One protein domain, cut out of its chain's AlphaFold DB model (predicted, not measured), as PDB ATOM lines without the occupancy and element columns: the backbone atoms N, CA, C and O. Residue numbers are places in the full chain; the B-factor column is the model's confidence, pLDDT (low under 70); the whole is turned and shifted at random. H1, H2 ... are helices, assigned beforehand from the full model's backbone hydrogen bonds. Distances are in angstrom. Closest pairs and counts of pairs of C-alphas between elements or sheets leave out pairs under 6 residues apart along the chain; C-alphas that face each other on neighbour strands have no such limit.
ATOM      1  N   GLY A   2      24.217  44.037  71.142       66.06
ATOM      2  CA  GLY A   2      24.720  44.274  72.505       66.06
ATOM      3  C   GLY A   2      24.957  42.964  73.268       66.06
ATOM      4  O   GLY A   2      24.836  41.887  72.689       66.06
ATOM      5  N   GLU A   3      25.352  43.044  74.534       81.19
ATOM      6  CA  GLU A   3      25.372  41.874  75.426       81.19
ATOM      7  C   GLU A   3      23.947  41.347  75.651       81.19
ATOM      8  O   GLU A   3      22.988  42.111  75.522       81.19
ATOM      9  N   ILE A   4      23.818  40.042  75.905       87.06
ATOM     10  CA  ILE A   4      22.533  39.317  75.974       87.06
ATOM     11  C   ILE A   4      22.400  38.473  77.254       87.06
ATOM     12  O   ILE A   4      21.603  37.538  77.311       87.06
ATOM     13  N   VAL A   5      23.196  38.766  78.282       87.38
ATOM     14  CA  VAL A   5      23.242  37.984  79.522       87.38
ATOM     15  C   VAL A   5      21.922  38.091  80.285       87.38
ATOM     16  O   VAL A   5      21.407  37.083  80.772       87.38
ATOM     17  N   LEU A   6      21.354  39.296  80.384       89.69
ATOM     18  CA  LEU A   6      20.104  39.528  81.111       89.69
ATOM     19  C   LEU A   6      18.886  38.961  80.362       89.69
ATOM     20  O   LEU A   6      18.166  38.176  80.982       89.69
ATOM     21  N   PRO A   7      18.672  39.243  79.054       92.75
ATOM     22  CA  PRO A   7      17.611  38.603  78.282       92.75
ATOM     23  C   PRO A   7      17.675  37.077  78.324       92.75
ATOM     24  O   PRO A   7      16.641  36.439  78.491       92.75
ATOM     25  N   ARG A   8      18.875  36.481  78.251       92.56
ATOM     26  CA  ARG A   8      19.044  35.026  78.359       92.56
ATOM     27  C   ARG A   8      18.572  34.491  79.709       92.56
ATOM     28  O   ARG A   8      17.847  33.505  79.761       92.56
ATOM     29  N   ARG A   9      18.957  35.139  80.813       91.81
ATOM     30  CA  ARG A   9      18.521  34.735  82.162       91.81
ATOM     31  C   ARG A   9      17.014  34.870  82.347       91.81
ATOM     32  O   ARG A   9      16.418  34.005  82.984       91.81
ATOM     33  N   MET A  10      16.418  35.934  81.807       94.81
ATOM     34  CA  MET A  10      14.964  36.113  81.805       94.81
ATOM     35  C   MET A  10      14.286  35.019  80.979       94.81
ATOM     36  O   MET A  10      13.341  34.415  81.463       94.81
ATOM     37  N   PHE A  11      14.815  34.700  79.795       96.69
ATOM     38  CA  PHE A  11      14.301  33.627  78.945       96.69
ATOM     39  C   PHE A  11      14.300  32.275  79.665       96.69
ATOM     40  O   PHE A  11      13.252  31.648  79.766       96.69
ATOM     41  N   LEU A  12      15.431  31.862  80.249       96.25
ATOM     42  CA  LEU A  12      15.514  30.604  81.001       96.25
ATOM     43  C   LEU A  12      14.571  30.597  82.215       96.25
ATOM     44  O   LEU A  12      13.963  29.578  82.516       96.25
ATOM     45  N   TRP A  13      14.411  31.731  82.903       97.06
ATOM     46  CA  TRP A  13      13.433  31.844  83.989       97.06
ATOM     47  C   TRP A  13      11.994  31.661  83.493       97.06
ATOM     48  O   TRP A  13      11.259  30.854  84.052       97.06
ATOM     49  N   CYS A  14      11.611  32.352  82.415       97.94
ATOM     50  CA  CYS A  14      10.291  32.206  81.808       97.94
ATOM     51  C   CYS A  14      10.039  30.757  81.377       97.94
ATOM     52  O   CYS A  14       8.962  30.232  81.625       97.94
ATOM     53  N   MET A  15      11.034  30.090  80.789       98.19
ATOM     54  CA  MET A  15      10.923  28.689  80.379       98.19
ATOM     55  C   MET A  15      10.729  27.740  81.567       98.19
ATOM     56  O   MET A  15       9.920  26.824  81.469       98.19
ATOM     57  N   ALA A  16      11.397  27.977  82.702       98.06
ATOM     58  CA  ALA A  16      11.154  27.208  83.924       98.06
ATOM     59  C   ALA A  16       9.702  27.365  84.416       98.06
ATOM     60  O   ALA A  16       9.040  26.369  84.694       98.06
ATOM     61  N   VAL A  17       9.166  28.591  84.426       98.12
ATOM     62  CA  VAL A  17       7.758  28.851  84.785       98.12
ATOM     63  C   VAL A  17       6.790  28.181  83.802       98.12
ATOM     64  O   VAL A  17       5.788  27.607  84.217       98.12
ATOM     65  N   LEU A  18       7.086  28.215  82.501       98.00
ATOM     66  CA  LEU A  18       6.251  27.594  81.468       98.00
ATOM     67  C   LEU A  18       6.204  26.069  81.603       98.00
ATOM     68  O   LEU A  18       5.125  25.492  81.489       98.00
ATOM     69  N   TYR A  19       7.333  25.425  81.909       98.31
ATOM     70  CA  TYR A  19       7.351  23.996  82.226       98.31
ATOM     71  C   TYR A  19       6.530  23.678  83.475       98.31
ATOM     72  O   TYR A  19       5.770  22.713  83.457       98.31
ATOM     73  N   LEU A  20       6.634  24.493  84.530       98.00
ATOM     74  CA  LEU A  20       5.836  24.311  85.745       98.00
ATOM     75  C   LEU A  20       4.337  24.346  85.430       98.00
ATOM     76  O   LEU A  20       3.607  23.436  85.812       98.00
ATOM     77  N   ILE A  21       3.896  25.360  84.679       97.44
ATOM     78  CA  ILE A  21       2.511  25.483  84.212       97.44
ATOM     79  C   ILE A  21       2.099  24.242  83.413       97.44
ATOM     80  O   ILE A  21       1.047  23.667  83.685       97.44
ATOM     81  N   ALA A  22       2.917  23.814  82.447       97.00
ATOM     82  CA  ALA A  22       2.593  22.693  81.570       97.00
ATOM     83  C   ALA A  22       2.471  21.365  82.339       97.00
ATOM     84  O   ALA A  22       1.494  20.641  82.144       97.00
ATOM     85  N   PHE A  23       3.406  21.067  83.249       97.88
ATOM     86  CA  PHE A  23       3.374  19.846  84.060       97.88
ATOM     87  C   PHE A  23       2.216  19.833  85.056       97.88
ATOM     88  O   PHE A  23       1.514  18.829  85.143       97.88
ATOM     89  N   VAL A  24       1.972  20.936  85.770       96.81
ATOM     90  CA  VAL A  24       0.855  21.025  86.727       96.81
ATOM     91  C   VAL A  24      -0.486  20.937  85.999       96.81
ATOM     92  O   VAL A  24      -1.377  20.208  86.429       96.81
ATOM     93  N   SER A  25      -0.619  21.624  84.860       95.19
ATOM     94  CA  SER A  25      -1.825  21.557  84.034       95.19
ATOM     95  C   SER A  25      -2.086  20.144  83.517       95.19
ATOM     96  O   SER A  25      -3.241  19.727  83.471       95.19
ATOM     97  N   LEU A  26      -1.040  19.422  83.106       95.81
ATOM     98  CA  LEU A  26      -1.156  18.051  82.619       95.81
ATOM     99  C   LEU A  26      -1.489  17.077  83.754       95.81
ATOM    100  O   LEU A  26      -2.392  16.266  83.584       95.81
ATOM    101  N   TYR A  27      -0.820  17.201  84.905       96.44
ATOM    102  CA  TYR A  27      -1.005  16.340  86.077       96.44
ATOM    103  C   TYR A  27      -2.477  16.206  86.482       96.44
ATOM    104  O   TYR A  27      -2.975  15.091  86.607       96.44
ATOM    105  N   MET A  28      -3.193  17.332  86.574       93.88
ATOM    106  CA  MET A  28      -4.609  17.352  86.971       93.88
ATOM    107  C   MET A  28      -5.536  16.590  86.013       93.88
ATOM    108  O   MET A  28      -6.634  16.211  86.396       93.88
ATOM    109  N   GLN A  29      -5.107  16.358  84.770       94.19
ATOM    110  CA  GLN A  29      -5.921  15.725  83.730       94.19
ATOM    111  C   GLN A  29      -5.510  14.279  83.427       94.19
ATOM    112  O   GLN A  29      -6.194  13.606  82.657       94.19
ATOM    113  N   ILE A  30      -4.411  13.777  84.005       94.62
ATOM    114  CA  ILE A  30      -3.925  12.416  83.730       94.62
ATOM    115  C   ILE A  30      -4.966  11.345  84.075       94.62
ATOM    116  O   ILE A  30      -5.218  10.520  83.193       94.62
ATOM    117  N   PRO A  31      -5.604  11.347  85.265       93.19
ATOM    118  CA  PRO A  31      -6.547  10.287  85.624       93.19
ATOM    119  C   PRO A  31      -7.698  10.157  84.619       93.19
ATOM    120  O   PRO A  31      -7.968   9.059  84.130       93.19
ATOM    121  N   GLY A  32      -8.307  11.284  84.230       90.31
ATOM    122  CA  GLY A  32      -9.440  11.310  83.301       90.31
ATOM    123  C   GLY A  32      -9.062  11.055  81.840       90.31
ATOM    124  O   GLY A  32      -9.798  10.387  81.117       90.31
ATOM    125  N   LEU A  33      -7.908  11.543  81.371       93.19
ATOM    126  CA  LEU A  33      -7.534  11.425  79.954       93.19
ATOM    127  C   LEU A  33      -6.729  10.163  79.644       93.19
ATOM    128  O   LEU A  33      -7.005   9.495  78.648       93.19
ATOM    129  N   TYR A  34      -5.740   9.841  80.474       94.25
ATOM    130  CA  TYR A  34      -4.691   8.862  80.167       94.25
ATOM    131  C   TYR A  34      -4.622   7.688  81.136       94.25
ATOM    132  O   TYR A  34      -3.911   6.717  80.852       94.25
ATOM    133  N   GLY A  35      -5.337   7.780  82.258       91.56
ATOM    134  CA  GLY A  35      -5.386   6.754  83.284       91.56
ATOM    135  C   GLY A  35      -5.883   5.409  82.764       91.56
ATOM    136  O   GLY A  35      -6.342   5.272  81.625       91.56
ATOM    137  N   ASN A  36      -5.815   4.385  83.613       89.25
ATOM    138  CA  ASN A  36      -6.252   3.034  83.237       89.25
ATOM    139  C   ASN A  36      -7.725   3.008  82.803       89.25
ATOM    140  O   ASN A  36      -8.072   2.300  81.848       89.25
ATOM    141  N   GLU A  37      -8.533   3.850  83.452       85.81
ATOM    142  CA  GLU A  37      -9.939   4.090  83.141       85.81
ATOM    143  C   GLU A  37     -10.197   5.404  82.380       85.81
ATOM    144  O   GLU A  37     -11.347   5.761  82.145       85.81
ATOM    145  N   GLY A  38      -9.146   6.092  81.926       88.44
ATOM    146  CA  GLY A  38      -9.274   7.347  81.191       88.44
ATOM    147  C   GLY A  38      -9.854   7.185  79.781       88.44
ATOM    148  O   GLY A  38     -10.057   6.069  79.282       88.44
ATOM    149  N   LEU A  39     -10.092   8.318  79.111       91.19
ATOM    150  CA  LEU A  39     -10.638   8.372  77.748       91.19
ATOM    151  C   LEU A  39      -9.748   7.644  76.735       91.19
ATOM    152  O   LEU A  39     -10.234   6.860  75.918       91.19
ATOM    153  N   LEU A  40      -8.439   7.879  76.803       91.69
ATOM    154  CA  LEU A  40      -7.427   7.277  75.943       91.69
ATOM    155  C   LEU A  40      -6.271   6.726  76.794       91.69
ATOM    156  O   LEU A  40      -5.223   7.365  76.899       91.69
ATOM    157  N   PRO A  41      -6.418   5.511  77.363       92.31
ATOM    158  CA  PRO A  41      -5.424   4.950  78.271       92.31
ATOM    159  C   PRO A  41      -4.031   4.870  77.637       92.31
ATOM    160  O   PRO A  41      -3.843   4.195  76.617       92.31
ATOM    161  N   ALA A  42      -3.038   5.505  78.265       91.75
ATOM    162  CA  ALA A  42      -1.674   5.591  77.734       91.75
ATOM    163  C   ALA A  42      -0.998   4.218  77.597       91.75
ATOM    164  O   ALA A  42      -0.223   3.993  76.666       91.75
ATOM    165  N   ARG A  43      -1.375   3.246  78.443       89.81
ATOM    166  CA  ARG A  43      -0.900   1.851  78.366       89.81
ATOM    167  C   ARG A  43      -1.107   1.207  76.990       89.81
ATOM    168  O   ARG A  43      -0.352   0.324  76.605       89.81
ATOM    169  N   LYS A  44      -2.116   1.648  76.224       88.94
ATOM    170  CA  LYS A  44      -2.399   1.110  74.882       88.94
ATOM    171  C   LYS A  44      -1.355   1.528  73.841       88.94
ATOM    172  O   LYS A  44      -1.246   0.833  72.830       88.94
ATOM    173  N   GLN A  45      -0.616   2.616  74.086       88.25
ATOM    174  CA  GLN A  45       0.488   3.083  73.238       88.25
ATOM    175  C   GLN A  45       1.796   2.348  73.553       88.25
ATOM    176  O   GLN A  45       2.583   2.068  72.655       88.25
ATOM    177  N   LEU A  46       1.999   1.954  74.813       84.62
ATOM    178  CA  LEU A  46       3.184   1.230  75.279       84.62
ATOM    179  C   LEU A  46       3.008  -0.291  75.155       84.62
ATOM    180  O   LEU A  46       3.083  -1.030  76.135       84.62
ATOM    181  N   ARG A  47       2.740  -0.790  73.942       74.81
ATOM    182  CA  ARG A  47       2.637  -2.241  73.727       74.81
ATOM    183  C   ARG A  47       4.020  -2.877  73.809       74.81
ATOM    184  O   ARG A  47       4.913  -2.532  73.038       74.81
ATOM    185  N   PHE A  48       4.180  -3.839  74.715       68.56
ATOM    186  CA  PHE A  48       5.416  -4.601  74.840       68.56
ATOM    187  C   PHE A  48       5.656  -5.409  73.558       68.56
ATOM    188  O   PHE A  48       4.900  -6.322  73.233       68.56
ATOM    189  N   THR A  49       6.695  -5.050  72.807       66.81
ATOM    190  CA  THR A  49       7.024  -5.667  71.510       66.81
ATOM    191  C   THR A  49       8.091  -6.760  71.619       66.81
ATOM    192  O   THR A  49       8.538  -7.271  70.597       66.81
ATOM    193  N   GLY A  50       8.537  -7.113  72.832       70.25
ATOM    194  CA  GLY A  50       9.615  -8.090  73.056       70.25
ATOM    195  C   GLY A  50      11.012  -7.615  72.631       70.25
ATOM    196  O   GLY A  50      11.984  -8.340  72.807       70.25
ATOM    197  N   LYS A  51      11.128  -6.397  72.087       81.44
ATOM    198  CA  LYS A  51      12.395  -5.774  71.683       81.44
ATOM    199  C   LYS A  51      13.201  -5.295  72.893       81.44
ATOM    200  O   LYS A  51      12.591  -4.934  73.901       81.44
ATOM    201  N   PRO A  52      14.540  -5.220  72.808       85.94
ATOM    202  CA  PRO A  52      15.356  -4.649  73.875       85.94
ATOM    203  C   PRO A  52      15.008  -3.171  74.122       85.94
ATOM    204  O   PRO A  52      14.628  -2.448  73.200       85.94
ATOM    205  N   LEU A  53      15.194  -2.704  75.364       83.88
ATOM    206  CA  LEU A  53      14.870  -1.331  75.794       83.88
ATOM    207  C   LEU A  53      15.485  -0.253  74.889       83.88
ATOM    208  O   LEU A  53      14.835   0.744  74.590       83.88
ATOM    209  N   GLY A  54      16.722  -0.458  74.423       83.25
ATOM    210  CA  GLY A  54      17.405   0.495  73.545       83.25
ATOM    211  C   GLY A  54      16.682   0.707  72.213       83.25
ATOM    212  O   GLY A  54      16.495   1.844  71.791       83.25
ATOM    213  N   GLU A  55      16.206  -0.366  71.578       85.00
ATOM    214  CA  GLU A  55      15.435  -0.266  70.332       85.00
ATOM    215  C   GLU A  55      14.064   0.378  70.556       85.00
ATOM    216  O   GLU A  55      13.600   1.146  69.714       85.00
ATOM    217  N   GLN A  56      13.425   0.105  71.697       85.81
ATOM    218  CA  GLN A  56      12.146   0.724  72.056       85.81
ATOM    219  C   GLN A  56      12.290   2.236  72.277       85.81
ATOM    220  O   GLN A  56      11.462   3.005  71.787       85.81
ATOM    221  N   LEU A  57      13.367   2.661  72.946       86.06
ATOM    222  CA  LEU A  57      13.697   4.072  73.167       86.06
ATOM    223  C   LEU A  57      14.053   4.798  71.865       86.06
ATOM    224  O   LEU A  57      13.658   5.945  71.683       86.06
ATOM    225  N   LEU A  58      14.763   4.136  70.947       84.12
ATOM    226  CA  LEU A  58      15.065   4.697  69.626       84.12
ATOM    227  C   LEU A  58      13.802   4.853  68.766       84.12
ATOM    228  O   LEU A  58      13.665   5.845  68.050       84.12
ATOM    229  N   ALA A  59      12.877   3.892  68.839       83.62
ATOM    230  CA  ALA A  59      11.613   3.951  68.109       83.62
ATOM    231  C   ALA A  59      10.633   4.973  68.709       83.62
ATOM    232  O   ALA A  59       9.948   5.675  67.973       83.62
ATOM    233  N   SER A  60      10.573   5.057  70.039       86.44
ATOM    234  CA  SER A  60       9.676   5.936  70.791       86.44
ATOM    235  C   SER A  60      10.399   6.464  72.037       86.44
ATOM    236  O   SER A  60      10.490   5.754  73.046       86.44
ATOM    237  N   PRO A  61      10.948   7.691  71.995       91.19
ATOM    238  CA  PRO A  61      11.782   8.219  73.070       91.19
ATOM    239  C   PRO A  61      10.924   8.627  74.273       91.19
ATOM    240  O   PRO A  61      10.553   9.789  74.433       91.19
ATOM    241  N   THR A  62      10.590   7.655  75.126       92.50
ATOM    242  CA  THR A  62       9.840   7.872  76.367       92.50
ATOM    243  C   THR A  62      10.440   7.122  77.548       92.50
ATOM    244  O   THR A  62      10.765   5.939  77.475       92.50
ATOM    245  N   LEU A  63      10.554   7.817  78.678       92.00
ATOM    246  CA  LEU A  63      10.983   7.250  79.955       92.00
ATOM    247  C   LEU A  63       9.941   6.288  80.544       92.00
ATOM    248  O   LEU A  63      10.263   5.517  81.444       92.00
ATOM    249  N   LEU A  64       8.710   6.279  80.020       91.75
ATOM    250  CA  LEU A  64       7.651   5.381  80.484       91.75
ATOM    251  C   LEU A  64       7.949   3.903  80.200       91.75
ATOM    252  O   LEU A  64       7.391   3.042  80.879       91.75
ATOM    253  N   TRP A  65       8.881   3.585  79.293       89.12
ATOM    254  CA  TRP A  65       9.386   2.216  79.123       89.12
ATOM    255  C   TRP A  65      10.077   1.666  80.378       89.12
ATOM    256  O   TRP A  65      10.148   0.455  80.557       89.12
ATOM    257  N   LEU A  66      10.545   2.540  81.276       87.94
ATOM    258  CA  LEU A  66      11.142   2.150  82.555       87.94
ATOM    259  C   LEU A  66      10.091   1.873  83.642       87.94
ATOM    260  O   LEU A  66      10.439   1.328  84.687       87.94
ATOM    261  N   SER A  67       8.813   2.204  83.409       88.06
ATOM    262  CA  SER A  67       7.742   2.005  84.399       88.06
ATOM    263  C   SER A  67       7.606   0.558  84.895       88.06
ATOM    264  O   SER A  67       7.558   0.384  86.116       88.06
ATOM    265  N   PRO A  68       7.671  -0.494  84.044       85.31
ATOM    266  CA  PRO A  68       7.526  -1.869  84.521       85.31
ATOM    267  C   PRO A  68       8.709  -2.306  85.393       85.31
ATOM    268  O   PRO A  68       8.531  -3.079  86.328       85.31
ATOM    269  N   HIS A  69       9.910  -1.780  85.130       85.62
ATOM    270  CA  HIS A  69      11.104  -2.054  85.938       85.62
ATOM    271  C   HIS A  69      11.039  -1.416  87.327       85.62
ATOM    272  O   HIS A  69      11.659  -1.919  88.261       85.62
ATOM    273  N   LEU A  70      10.285  -0.325  87.463       86.56
ATOM    274  CA  LEU A  70      10.034   0.352  88.733       86.56
ATOM    275  C   LEU A  70       8.821  -0.224  89.481       86.56
ATOM    276  O   LEU A  70       8.523   0.232  90.581       86.56
ATOM    277  N   GLY A  71       8.111  -1.199  88.899       88.06
ATOM    278  CA  GLY A  71       6.871  -1.741  89.462       88.06
ATOM    279  C   GLY A  71       5.708  -0.743  89.460       88.06
ATOM    280  O   GLY A  71       4.758  -0.921  90.216       88.06
ATOM    281  N   LEU A  72       5.786   0.309  88.639       90.12
ATOM    282  CA  LEU A  72       4.751   1.333  88.520       90.12
ATOM    283  C   LEU A  72       3.823   1.009  87.353       90.12
ATOM    284  O   LEU A  72       4.272   0.600  86.279       90.12
ATOM    285  N   ASP A  73       2.528   1.247  87.538       91.44
ATOM    286  CA  ASP A  73       1.597   1.257  86.420       91.44
ATOM    287  C   ASP A  73       1.821   2.506  85.548       91.44
ATOM    288  O   ASP A  73       2.451   3.488  85.953       91.44
ATOM    289  N   THR A  74       1.322   2.479  84.310       91.81
ATOM    290  CA  THR A  74       1.555   3.579  83.363       91.81
ATOM    291  C   THR A  74       0.980   4.904  83.868       91.81
ATOM    292  O   THR A  74       1.597   5.944  83.645       91.81
ATOM    293  N   GLN A  75      -0.160   4.878  84.566       93.75
ATOM    294  CA  GLN A  75      -0.768   6.085  85.120       93.75
ATOM    295  C   GLN A  75       0.098   6.686  86.233       93.75
ATOM    296  O   GLN A  75       0.487   7.848  86.111       93.75
ATOM    297  N   SER A  76       0.473   5.912  87.261       94.19
ATOM    298  CA  SER A  76       1.316   6.434  88.348       94.19
ATOM    299  C   SER A  76       2.687   6.863  87.835       94.19
ATOM    300  O   SER A  76       3.247   7.843  88.317       94.19
ATOM    301  N   ALA A  77       3.231   6.176  86.824       95.12
ATOM    302  CA  ALA A  77       4.465   6.605  86.176       95.12
ATOM    303  C   ALA A  77       4.301   7.983  85.512       95.12
ATOM    304  O   ALA A  77       5.128   8.863  85.733       95.12
ATOM    305  N   MET A  78       3.229   8.207  84.748       95.44
ATOM    306  CA  MET A  78       2.927   9.507  84.131       95.44
ATOM    307  C   MET A  78       2.739  10.622  85.172       95.44
ATOM    308  O   MET A  78       3.272  11.724  85.005       95.44
ATOM    309  N   GLU A  79       2.020  10.336  86.257       96.00
ATOM    310  CA  GLU A  79       1.833  11.252  87.385       96.00
ATOM    311  C   GLU A  79       3.171  11.594  88.055       96.00
ATOM    312  O   GLU A  79       3.481  12.772  88.247       96.00
ATOM    313  N   LEU A  80       4.011  10.588  88.320       96.56
ATOM    314  CA  LEU A  80       5.346  10.764  88.887       96.56
ATOM    315  C   LEU A  80       6.238  11.624  87.984       96.56
ATOM    316  O   LEU A  80       6.882  12.548  88.479       96.56
ATOM    317  N   LEU A  81       6.261  11.374  86.668       97.12
ATOM    318  CA  LEU A  81       7.035  12.196  85.730       97.12
ATOM    319  C   LEU A  81       6.572  13.662  85.754       97.12
ATOM    320  O   LEU A  81       7.413  14.562  85.716       97.12
ATOM    321  N   CYS A  82       5.264  13.916  85.872       97.31
ATOM    322  CA  CYS A  82       4.738  15.277  85.992       97.31
ATOM    323  C   CYS A  82       5.105  15.936  87.321       97.31
ATOM    324  O   CYS A  82       5.500  17.099  87.321       97.31
ATOM    325  N   LEU A  83       5.031  15.211  88.440       98.00
ATOM    326  CA  LEU A  83       5.427  15.729  89.752       98.00
ATOM    327  C   LEU A  83       6.926  16.044  89.806       98.00
ATOM    328  O   LEU A  83       7.311  17.110  90.282       98.00
ATOM    329  N   VAL A  84       7.772  15.167  89.260       98.12
ATOM    330  CA  VAL A  84       9.218  15.408  89.139       98.12
ATOM    331  C   VAL A  84       9.486  16.609  88.231       98.12
ATOM    332  O   VAL A  84      10.271  17.486  88.592       98.12
ATOM    333  N   GLY A  85       8.802  16.706  87.087       98.25
ATOM    334  CA  GLY A  85       8.902  17.853  86.180       98.25
ATOM    335  C   GLY A  85       8.470  19.169  86.833       98.25
ATOM    336  O   GLY A  85       9.161  20.184  86.711       98.25
ATOM    337  N   ALA A  86       7.373  19.160  87.593       98.25
ATOM    338  CA  ALA A  86       6.887  20.304  88.362       98.25
ATOM    339  C   ALA A  86       7.871  20.704  89.477       98.25
ATOM    340  O   ALA A  86       8.198  21.879  89.628       98.25
ATOM    341  N   ALA A  87       8.420  19.739  90.217       98.31
ATOM    342  CA  ALA A  87       9.408  20.008  91.258       98.31
ATOM    343  C   ALA A  87      10.708  20.595  90.682       98.31
ATOM    344  O   ALA A  87      11.206  21.602  91.186       98.31
ATOM    345  N   LEU A  88      11.235  20.020  89.592       97.62
ATOM    346  CA  LEU A  88      12.439  20.515  88.913       97.62
ATOM    347  C   LEU A  88      12.237  21.920  88.334       97.62
ATOM    348  O   LEU A  88      13.109  22.778  88.468       97.62
ATOM    349  N   SER A  89      11.084  22.180  87.718       97.88
ATOM    350  CA  SER A  89      10.762  23.491  87.143       97.88
ATOM    351  C   SER A  89      10.540  24.558  88.218       97.88
ATOM    352  O   SER A  89      11.031  25.683  88.076       97.88
ATOM    353  N   LEU A  90       9.899  24.208  89.336       98.06
ATOM    354  CA  LEU A  90       9.796  25.078  90.507       98.06
ATOM    355  C   LEU A  90      11.184  25.379  91.088       98.06
ATOM    356  O   LEU A  90      11.517  26.541  91.325       98.06
ATOM    357  N   ALA A  91      12.031  24.361  91.243       96.50
ATOM    358  CA  ALA A  91      13.391  24.526  91.740       96.50
ATOM    359  C   ALA A  91      14.233  25.430  90.818       96.50
ATOM    360  O   ALA A  91      14.907  26.339  91.303       96.50
ATOM    361  N   ALA A  92      14.132  25.267  89.495       95.19
ATOM    362  CA  ALA A  92      14.775  26.140  88.508       95.19
ATOM    363  C   ALA A  92      14.220  27.580  88.516       95.19
ATOM    364  O   ALA A  92      14.948  28.535  88.231       95.19
ATOM    365  N   THR A  93      12.945  27.760  88.866       96.19
ATOM    366  CA  THR A  93      12.311  29.081  88.997       96.19
ATOM    367  C   THR A  93      12.809  29.823  90.238       96.19
ATOM    368  O   THR A  93      13.117  31.016  90.161       96.19
ATOM    369  N   LEU A  94      12.914  29.121  91.370       95.88
ATOM    370  CA  LEU A  94      13.311  29.686  92.663       95.88
ATOM    371  C   LEU A  94      14.831  29.853  92.787       95.88
ATOM    372  O   LEU A  94      15.317  30.848  93.324       95.88
ATOM    373  N   VAL A  95      15.602  28.893  92.273       92.50
ATOM    374  CA  VAL A  95      17.052  28.828  92.458       92.50
ATOM    375  C   VAL A  95      17.763  29.074  91.139       92.50
ATOM    376  O   VAL A  95      17.846  28.226  90.254       92.50
ATOM    377  N   SER A  96      18.388  30.248  91.044       87.62
ATOM    378  CA  SER A  96      19.111  30.672  89.842       87.62
ATOM    379  C   SER A  96      20.204  29.706  89.362       87.62
ATOM    380  O   SER A  96      20.500  29.720  88.167       87.62
ATOM    381  N   ALA A  97      20.782  28.913  90.271       86.62
ATOM    382  CA  ALA A  97      21.832  27.933  90.002       86.62
ATOM    383  C   ALA A  97      21.324  26.646  89.333       86.62
ATOM    384  O   ALA A  97      22.109  26.004  88.655       86.62
ATOM    385  N   LEU A  98      20.036  26.313  89.478       89.75
ATOM    386  CA  LEU A  98      19.406  25.131  88.869       89.75
ATOM    387  C   LEU A  98      18.889  25.402  87.447       89.75
ATOM    388  O   LEU A  98      18.194  24.584  86.861       89.75
ATOM    389  N   ARG A  99      19.204  26.566  86.871       92.00
ATOM    390  CA  ARG A  99      18.887  26.904  85.475       92.00
ATOM    391  C   ARG A  99      20.056  26.545  84.565       92.00
ATOM    392  O   ARG A  99      20.573  27.413  83.861       92.00
ATOM    393  N   ASP A 100      20.500  25.299  84.645       90.56
ATOM    394  CA  ASP A 100      21.586  24.742  83.839       90.56
ATOM    395  C   ASP A 100      21.055  23.822  82.728       90.56
ATOM    396  O   ASP A 100      19.864  23.500  82.664       90.56
ATOM    397  N   SER A 101      21.941  23.429  81.812       91.69
ATOM    398  CA  SER A 101      21.582  22.579  80.672       91.69
ATOM    399  C   SER A 101      21.076  21.190  81.072       91.69
ATOM    400  O   SER A 101      20.275  20.614  80.338       91.69
ATOM    401  N   VAL A 102      21.486  20.663  82.230       93.12
ATOM    402  CA  VAL A 102      21.092  19.331  82.713       93.12
ATOM    403  C   VAL A 102      19.651  19.354  83.205       93.12
ATOM    404  O   VAL A 102      18.864  18.481  82.844       93.12
ATOM    405  N   VAL A 103      19.271  20.375  83.973       95.06
ATOM    406  CA  VAL A 103      17.889  20.541  84.431       95.06
ATOM    407  C   VAL A 103      16.952  20.746  83.242       95.06
ATOM    408  O   VAL A 103      15.921  20.080  83.166       95.06
ATOM    409  N   PHE A 104      17.317  21.588  82.267       96.62
ATOM    410  CA  PHE A 104      16.501  21.749  81.055       96.62
ATOM    411  C   PHE A 104      16.441  20.486  80.192       96.62
ATOM    412  O   PHE A 104      15.396  20.232  79.595       96.62
ATOM    413  N   PHE A 105      17.505  19.676  80.154       96.75
ATOM    414  CA  PHE A 105      17.481  18.375  79.485       96.75
ATOM    415  C   PHE A 105      16.459  17.442  80.133       96.75
ATOM    416  O   PHE A 105      15.643  16.855  79.427       96.75
ATOM    417  N   TRP A 106      16.444  17.353  81.467       97.38
ATOM    418  CA  TRP A 106      15.461  16.534  82.174       97.38
ATOM    419  C   TRP A 106      14.038  17.059  82.005       97.38
ATOM    420  O   TRP A 106      13.152  16.271  81.701       97.38
ATOM    421  N   LEU A 107      13.806  18.370  82.117       98.12
ATOM    422  CA  LEU A 107      12.481  18.954  81.866       98.12
ATOM    423  C   LEU A 107      11.972  18.618  80.457       98.12
ATOM    424  O   LEU A 107      10.827  18.195  80.297       98.12
ATOM    425  N   TRP A 108      12.839  18.747  79.450       98.06
ATOM    426  CA  TRP A 108      12.517  18.397  78.071       98.06
ATOM    427  C   TRP A 108      12.248  16.895  77.900       98.06
ATOM    428  O   TRP A 108      11.228  16.526  77.326       98.06
ATOM    429  N   ALA A 109      13.103  16.025  78.443       97.50
ATOM    430  CA  ALA A 109      12.957  14.573  78.335       97.50
ATOM    431  C   ALA A 109      11.692  14.053  79.041       97.50
ATOM    432  O   ALA A 109      11.002  13.175  78.516       97.50
ATOM    433  N   LEU A 110      11.353  14.614  80.206       97.81
ATOM    434  CA  LEU A 110      10.121  14.306  80.936       97.81
ATOM    435  C   LEU A 110       8.886  14.708  80.121       97.81
ATOM    436  O   LEU A 110       7.960  13.911  79.983       97.81
ATOM    437  N   TYR A 111       8.886  15.907  79.526       97.69
ATOM    438  CA  TYR A 111       7.762  16.362  78.706       97.69
ATOM    439  C   TYR A 111       7.633  15.561  77.405       97.69
ATOM    440  O   TYR A 111       6.533  15.145  77.047       97.69
ATOM    441  N   LEU A 112       8.754  15.268  76.734       97.06
ATOM    442  CA  LEU A 112       8.787  14.421  75.539       97.06
ATOM    443  C   LEU A 112       8.215  13.032  75.839       97.06
ATOM    444  O   LEU A 112       7.415  12.519  75.063       97.06
ATOM    445  N   SER A 113       8.557  12.457  76.993       96.19
ATOM    446  CA  SER A 113       8.057  11.144  77.411       96.19
ATOM    447  C   SER A 113       6.533  11.092  77.495       96.19
ATOM    448  O   SER A 113       5.931  10.104  77.070       96.19
ATOM    449  N   MET A 114       5.924  12.164  78.007       95.31
ATOM    450  CA  MET A 114       4.472  12.328  78.072       95.31
ATOM    451  C   MET A 114       3.873  12.564  76.686       95.31
ATOM    452  O   MET A 114       2.867  11.951  76.337       95.31
ATOM    453  N   TYR A 115       4.513  13.408  75.874       95.38
ATOM    454  CA  TYR A 115       4.080  13.717  74.513       95.38
ATOM    455  C   TYR A 115       3.966  12.457  73.638       95.38
ATOM    456  O   TYR A 115       2.948  12.277  72.973       95.38
ATOM    457  N   GLN A 116       4.940  11.538  73.708       93.12
ATOM    458  CA  GLN A 116       4.936  10.302  72.907       93.12
ATOM    459  C   GLN A 116       3.699   9.421  73.133       93.12
ATOM    460  O   GLN A 116       3.217   8.776  72.206       93.12
ATOM    461  N   VAL A 117       3.174   9.377  74.360       92.69
ATOM    462  CA  VAL A 117       1.996   8.557  74.707       92.69
ATOM    463  C   VAL A 117       0.695   9.359  74.737       92.69
ATOM    464  O   VAL A 117      -0.390   8.791  74.876       92.69
ATOM    465  N   GLY A 118       0.805  10.681  74.614       90.44
ATOM    466  CA  GLY A 118      -0.241  11.647  74.907       90.44
ATOM    467  C   GLY A 118      -1.293  11.849  73.810       90.44
ATOM    468  O   GLY A 118      -2.289  12.540  74.047       90.44
ATOM    469  N   GLN A 119      -1.118  11.216  72.645       91.69
ATOM    470  CA  GLN A 119      -2.106  11.140  71.556       91.69
ATOM    471  C   GLN A 119      -2.699  12.522  71.188       91.69
ATOM    472  O   GLN A 119      -2.020  13.544  71.271       91.69
ATOM    473  N   VAL A 120      -3.973  12.575  70.780       91.00
ATOM    474  CA  VAL A 120      -4.666  13.806  70.348       91.00
ATOM    475  C   VAL A 120      -4.692  14.898  71.420       91.00
ATOM    476  O   VAL A 120      -4.689  16.082  71.098       91.00
ATOM    477  N   PHE A 121      -4.674  14.519  72.697       93.06
ATOM    478  CA  PHE A 121      -4.738  15.465  73.802       93.06
ATOM    479  C   PHE A 121      -3.397  16.153  74.081       93.06
ATOM    480  O   PHE A 121      -3.417  17.161  74.771       93.06
ATOM    481  N   LEU A 122      -2.260  15.688  73.546       91.50
ATOM    482  CA  LEU A 122      -0.922  16.286  73.741       91.50
ATOM    483  C   LEU A 122      -0.229  16.701  72.432       91.50
ATOM    484  O   LEU A 122       0.938  17.065  72.455       91.50
ATOM    485  N   TYR A 123      -0.946  16.691  71.307       88.06
ATOM    486  CA  TYR A 123      -0.420  17.005  69.971       88.06
ATOM    487  C   TYR A 123      -0.774  18.432  69.505       88.06
ATOM    488  O   TYR A 123      -1.069  18.684  68.335       88.06
ATOM    489  N   PHE A 124      -0.828  19.397  70.422       91.56
ATOM    490  CA  PHE A 124      -1.182  20.772  70.067       91.56
ATOM    491  C   PHE A 124       0.050  21.628  69.747       91.56
ATOM    492  O   PHE A 124       1.169  21.344  70.166       91.56
ATOM    493  N   GLN A 125      -0.143  22.751  69.042       92.31
ATOM    494  CA  GLN A 125       0.986  23.594  68.611       92.31
ATOM    495  C   GLN A 125       1.820  24.165  69.764       92.31
ATOM    496  O   GLN A 125       3.013  24.404  69.583       92.31
ATOM    497  N   TRP A 126       1.230  24.383  70.938       93.19
ATOM    498  CA  TRP A 126       1.974  24.819  72.121       93.19
ATOM    499  C   TRP A 126       2.807  23.704  72.746       93.19
ATOM    500  O   TRP A 126       3.890  23.999  73.241       93.19
ATOM    501  N   ASP A 127       2.362  22.447  72.667       95.75
ATOM    502  CA  ASP A 127       3.146  21.287  73.099       95.75
ATOM    503  C   ASP A 127       4.394  21.151  72.203       95.75
ATOM    504  O   ASP A 127       5.521  21.088  72.699       95.75
ATOM    505  N   ASN A 128       4.208  21.263  70.883       95.06
ATOM    506  CA  ASN A 128       5.292  21.233  69.893       95.06
ATOM    507  C   ASN A 128       6.272  22.401  70.078       95.06
ATOM    508  O   ASN A 128       7.490  22.227  70.036       95.06
ATOM    509  N   LEU A 129       5.750  23.613  70.301       96.81
ATOM    510  CA  LEU A 129       6.576  24.793  70.554       96.81
ATOM    511  C   LEU A 129       7.360  24.667  71.868       96.81
ATOM    512  O   LEU A 129       8.509  25.100  71.916       96.81
ATOM    513  N   LEU A 130       6.770  24.076  72.914       97.44
ATOM    514  CA  LEU A 130       7.443  23.860  74.196       97.44
ATOM    515  C   LEU A 130       8.579  22.847  74.069       97.44
ATOM    516  O   LEU A 130       9.648  23.091  74.620       97.44
ATOM    517  N   LEU A 131       8.390  21.763  73.312       97.38
ATOM    518  CA  LEU A 131       9.447  20.783  73.045       97.38
ATOM    519  C   LEU A 131      10.617  21.399  72.275       97.38
ATOM    520  O   LEU A 131      11.771  21.242  72.672       97.38
ATOM    521  N   GLU A 132      10.330  22.160  71.224       97.50
ATOM    522  CA  GLU A 132      11.362  22.805  70.415       97.50
ATOM    523  C   GLU A 132      12.097  23.915  71.185       97.50
ATOM    524  O   GLU A 132      13.328  23.926  71.250       97.50
ATOM    525  N   ALA A 133      11.369  24.821  71.848       97.88
ATOM    526  CA  ALA A 133      11.970  25.854  72.697       97.88
ATOM    527  C   ALA A 133      12.704  25.251  73.908       97.88
ATOM    528  O   ALA A 133      13.744  25.759  74.330       97.88
ATOM    529  N   GLY A 134      12.179  24.155  74.447       97.19
ATOM    530  CA  GLY A 134      12.750  23.369  75.530       97.19
ATOM    531  C   GLY A 134      14.096  22.760  75.172       97.19
ATOM    532  O   GLY A 134      15.056  22.924  75.921       97.19
ATOM    533  N   PHE A 135      14.197  22.146  73.992       97.12
ATOM    534  CA  PHE A 135      15.467  21.646  73.477       97.12
ATOM    535  C   PHE A 135      16.481  22.781  73.285       97.12
ATOM    536  O   PHE A 135      17.640  22.665  73.684       97.12
ATOM    537  N   LEU A 136      16.044  23.932  72.758       96.88
ATOM    538  CA  LEU A 136      16.911  25.109  72.655       96.88
ATOM    539  C   LEU A 136      17.403  25.600  74.027       96.88
ATOM    540  O   LEU A 136      18.528  26.091  74.113       96.88
ATOM    541  N   CYS A 137      16.631  25.432  75.107       96.19
ATOM    542  CA  CYS A 137      17.087  25.779  76.458       96.19
ATOM    543  C   CYS A 137      18.293  24.952  76.900       96.19
ATOM    544  O   CYS A 137      19.148  25.491  77.594       96.19
ATOM    545  N   ILE A 138      18.412  23.696  76.461       94.81
ATOM    546  CA  ILE A 138      19.572  22.839  76.754       94.81
ATOM    547  C   ILE A 138      20.850  23.470  76.190       94.81
ATOM    548  O   ILE A 138      21.885  23.483  76.851       94.81
ATOM    549  N   LEU A 139      20.764  24.049  74.987       92.94
ATOM    550  CA  LEU A 139      21.885  24.726  74.329       92.94
ATOM    551  C   LEU A 139      22.140  26.134  74.888       92.94
ATOM    552  O   LEU A 139      23.268  26.613  74.888       92.94
ATOM    553  N   VAL A 140      21.085  26.833  75.308       92.25
ATOM    554  CA  VAL A 140      21.155  28.221  75.796       92.25
ATOM    555  C   VAL A 140      21.573  28.294  77.270       92.25
ATOM    556  O   VAL A 140      22.146  29.298  77.703       92.25
ATOM    557  N   ALA A 141      21.267  27.271  78.061       89.69
ATOM    558  CA  ALA A 141      21.588  27.231  79.476       89.69
ATOM    559  C   ALA A 141      23.091  26.988  79.716       89.69
ATOM    560  O   ALA A 141      23.751  26.293  78.943       89.69
ATOM    561  N   PRO A 142      23.660  27.559  80.792       84.25
ATOM    562  CA  PRO A 142      25.051  27.321  81.150       84.25
ATOM    563  C   PRO A 142      25.297  25.836  81.454       84.25
ATOM    564  O   PRO A 142      24.534  25.201  82.181       84.25
ATOM    565  N   MET A 143      26.405  25.298  80.940       73.75
ATOM    566  CA  MET A 143      26.865  23.942  81.251       73.75
ATOM    567  C   MET A 143      27.658  23.946  82.560       73.75
ATOM    568  O   MET A 143      28.886  24.050  82.550       73.75
ATOM    569  N   THR A 144      26.974  23.877  83.701       62.19
ATOM    570  CA  THR A 144      27.636  23.775  85.010       62.19
ATOM    571  C   THR A 144      27.012  22.677  85.853       62.19
ATOM    572  O   THR A 144      25.980  22.903  86.464       62.19
ATOM    573  N   LEU A 145      27.676  21.520  85.942       50.66
ATOM    574  CA  LEU A 145      27.328  20.477  86.916       50.66
ATOM    575  C   LEU A 145      27.746  20.867  88.347       50.66
ATOM    576  O   LEU A 145      27.198  20.365  89.321       50.66
ATOM    577  N   ILE A 146      28.739  21.753  88.492       41.56
ATOM    578  CA  ILE A 146      29.286  22.176  89.786       41.56
ATOM    579  C   ILE A 146      29.644  23.665  89.690       41.56
ATOM    580  O   ILE A 146      30.478  24.057  88.878       41.56
ATOM    581  N   ARG A 147      29.014  24.475  90.554       42.28
ATOM    582  CA  ARG A 147      29.104  25.945  90.689       42.28
ATOM    583  C   ARG A 147      28.468  26.739  89.548       42.28
ATOM    584  O   ARG A 147      29.060  26.911  88.489       42.28
ATOM    585  N   GLY A 148      27.299  27.315  89.857       42.41
ATOM    586  CA  GLY A 148      26.539  28.263  89.042       42.41
ATOM    587  C   GLY A 148      27.393  29.414  88.523       42.41
ATOM    588  O   GLY A 148      27.489  30.489  89.125       42.41
ATOM    589  N   SER A 149      28.037  29.172  87.388       46.38
ATOM    590  CA  SER A 149      28.951  30.118  86.795       46.38
ATOM    591  C   SER A 149      28.126  31.261  86.233       46.38
ATOM    592  O   SER A 149      27.421  31.141  85.234       46.38
ATOM    593  N   ARG A 150      28.237  32.417  86.889       51.56
ATOM    594  CA  ARG A 150      27.795  33.708  86.352       51.56
ATOM    595  C   ARG A 150      28.594  34.113  85.102       51.56
ATOM    596  O   ARG A 150      28.350  35.210  84.601       51.56
ATOM    597  N   ALA A 151      29.542  33.286  84.642       55.03
ATOM    598  CA  ALA A 151      30.402  33.582  83.512       55.03
ATOM    599  C   ALA A 151      29.594  33.742  82.224       55.03
ATOM    600  O   ALA A 151      28.680  32.976  81.914       55.03
ATOM    601  N   VAL A 152      29.952  34.787  81.491       59.12
ATOM    602  CA  VAL A 152      29.520  35.005  80.119       59.12
ATOM    603  C   VAL A 152      30.333  34.054  79.256       59.12
ATOM    604  O   VAL A 152      31.561  34.073  79.332       59.12
ATOM    605  N   TYR A 153      29.667  33.215  78.468       67.31
ATOM    606  CA  TYR A 153      30.354  32.379  77.502       67.31
ATOM    607  C   TYR A 153      30.308  33.053  76.135       67.31
ATOM    608  O   TYR A 153      29.289  33.586  75.698       67.31
TER     609      TYR A 153
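What this domain is: This is residues 2 to 153 of the 539 residues of the protein "Lipase maturation factor" of Hippocampus comes (UniProt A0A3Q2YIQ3). Four long helices, H1, H5, H6 and H8, form an up-and-down bundle, each running against the one before it, with H6 nearest the middle. Short helices H2, H4 and H7 gather towards one end, where H3 packs on H4 and the unnamed stretch 34 to 52 passes. The 152 printed residues hold eight named helices, H1 to H8 in chain order, and no named strand: all helix. The whole is compact, with a radius of gyration of the C-alphas of 16.4 A, and elongated, spanning 51 by 31 by 25 A.

How they stand to each other: H1, residues 5 to 27, touches H5, residues 74 to 94, at a shallow tilt of 29 degrees, opposite ways; their closest C-alphas, Leu 20 and Ala 86, are 4.9 A apart. H2, residues 30 to 33, touches H5 at residues 75 to 79 alone, closest C-alphas Ile 30 and Glu 79, 6.9 A. H3, residues 53 to 59, touches H4, residues 63 to 66, closest C-alphas Leu 53 and Trp 65, 7.3 A. H5 and H6, residues 101 to 117, form a hairpin, closest C-alphas Gly 85 and Leu 107, 5.7 A. H7, residues 119 to 122, touches no helix. H8, residues 125 to 140, touches H6 opposite ways at a shallow tilt of 25 degrees, closest C-alphas Ser 101 and Ile 138, 4.4 A. Every O i to N i+4 pair is within hydrogen-bond range in H1, H3 and H5, against 12 of 13 in H6 and 11 of 12 in H8; H2, H4 and H7 are too short for such a pair.

Where its parts are: H1 begins at C-alpha 5 (23.242, 37.984, 79.522) and is 33.2 A long. H5 is 30.1 A, H6 24.8 A and H8 21.9 A, ending at C-alpha 140 (21.155, 28.221, 75.796).

The domain as a whole: The printed part has no cut. The link from H2 to H3 is long, 19 residues. The pLDDT is under 70 at residues 2, 48 to 49 and 144 to 153.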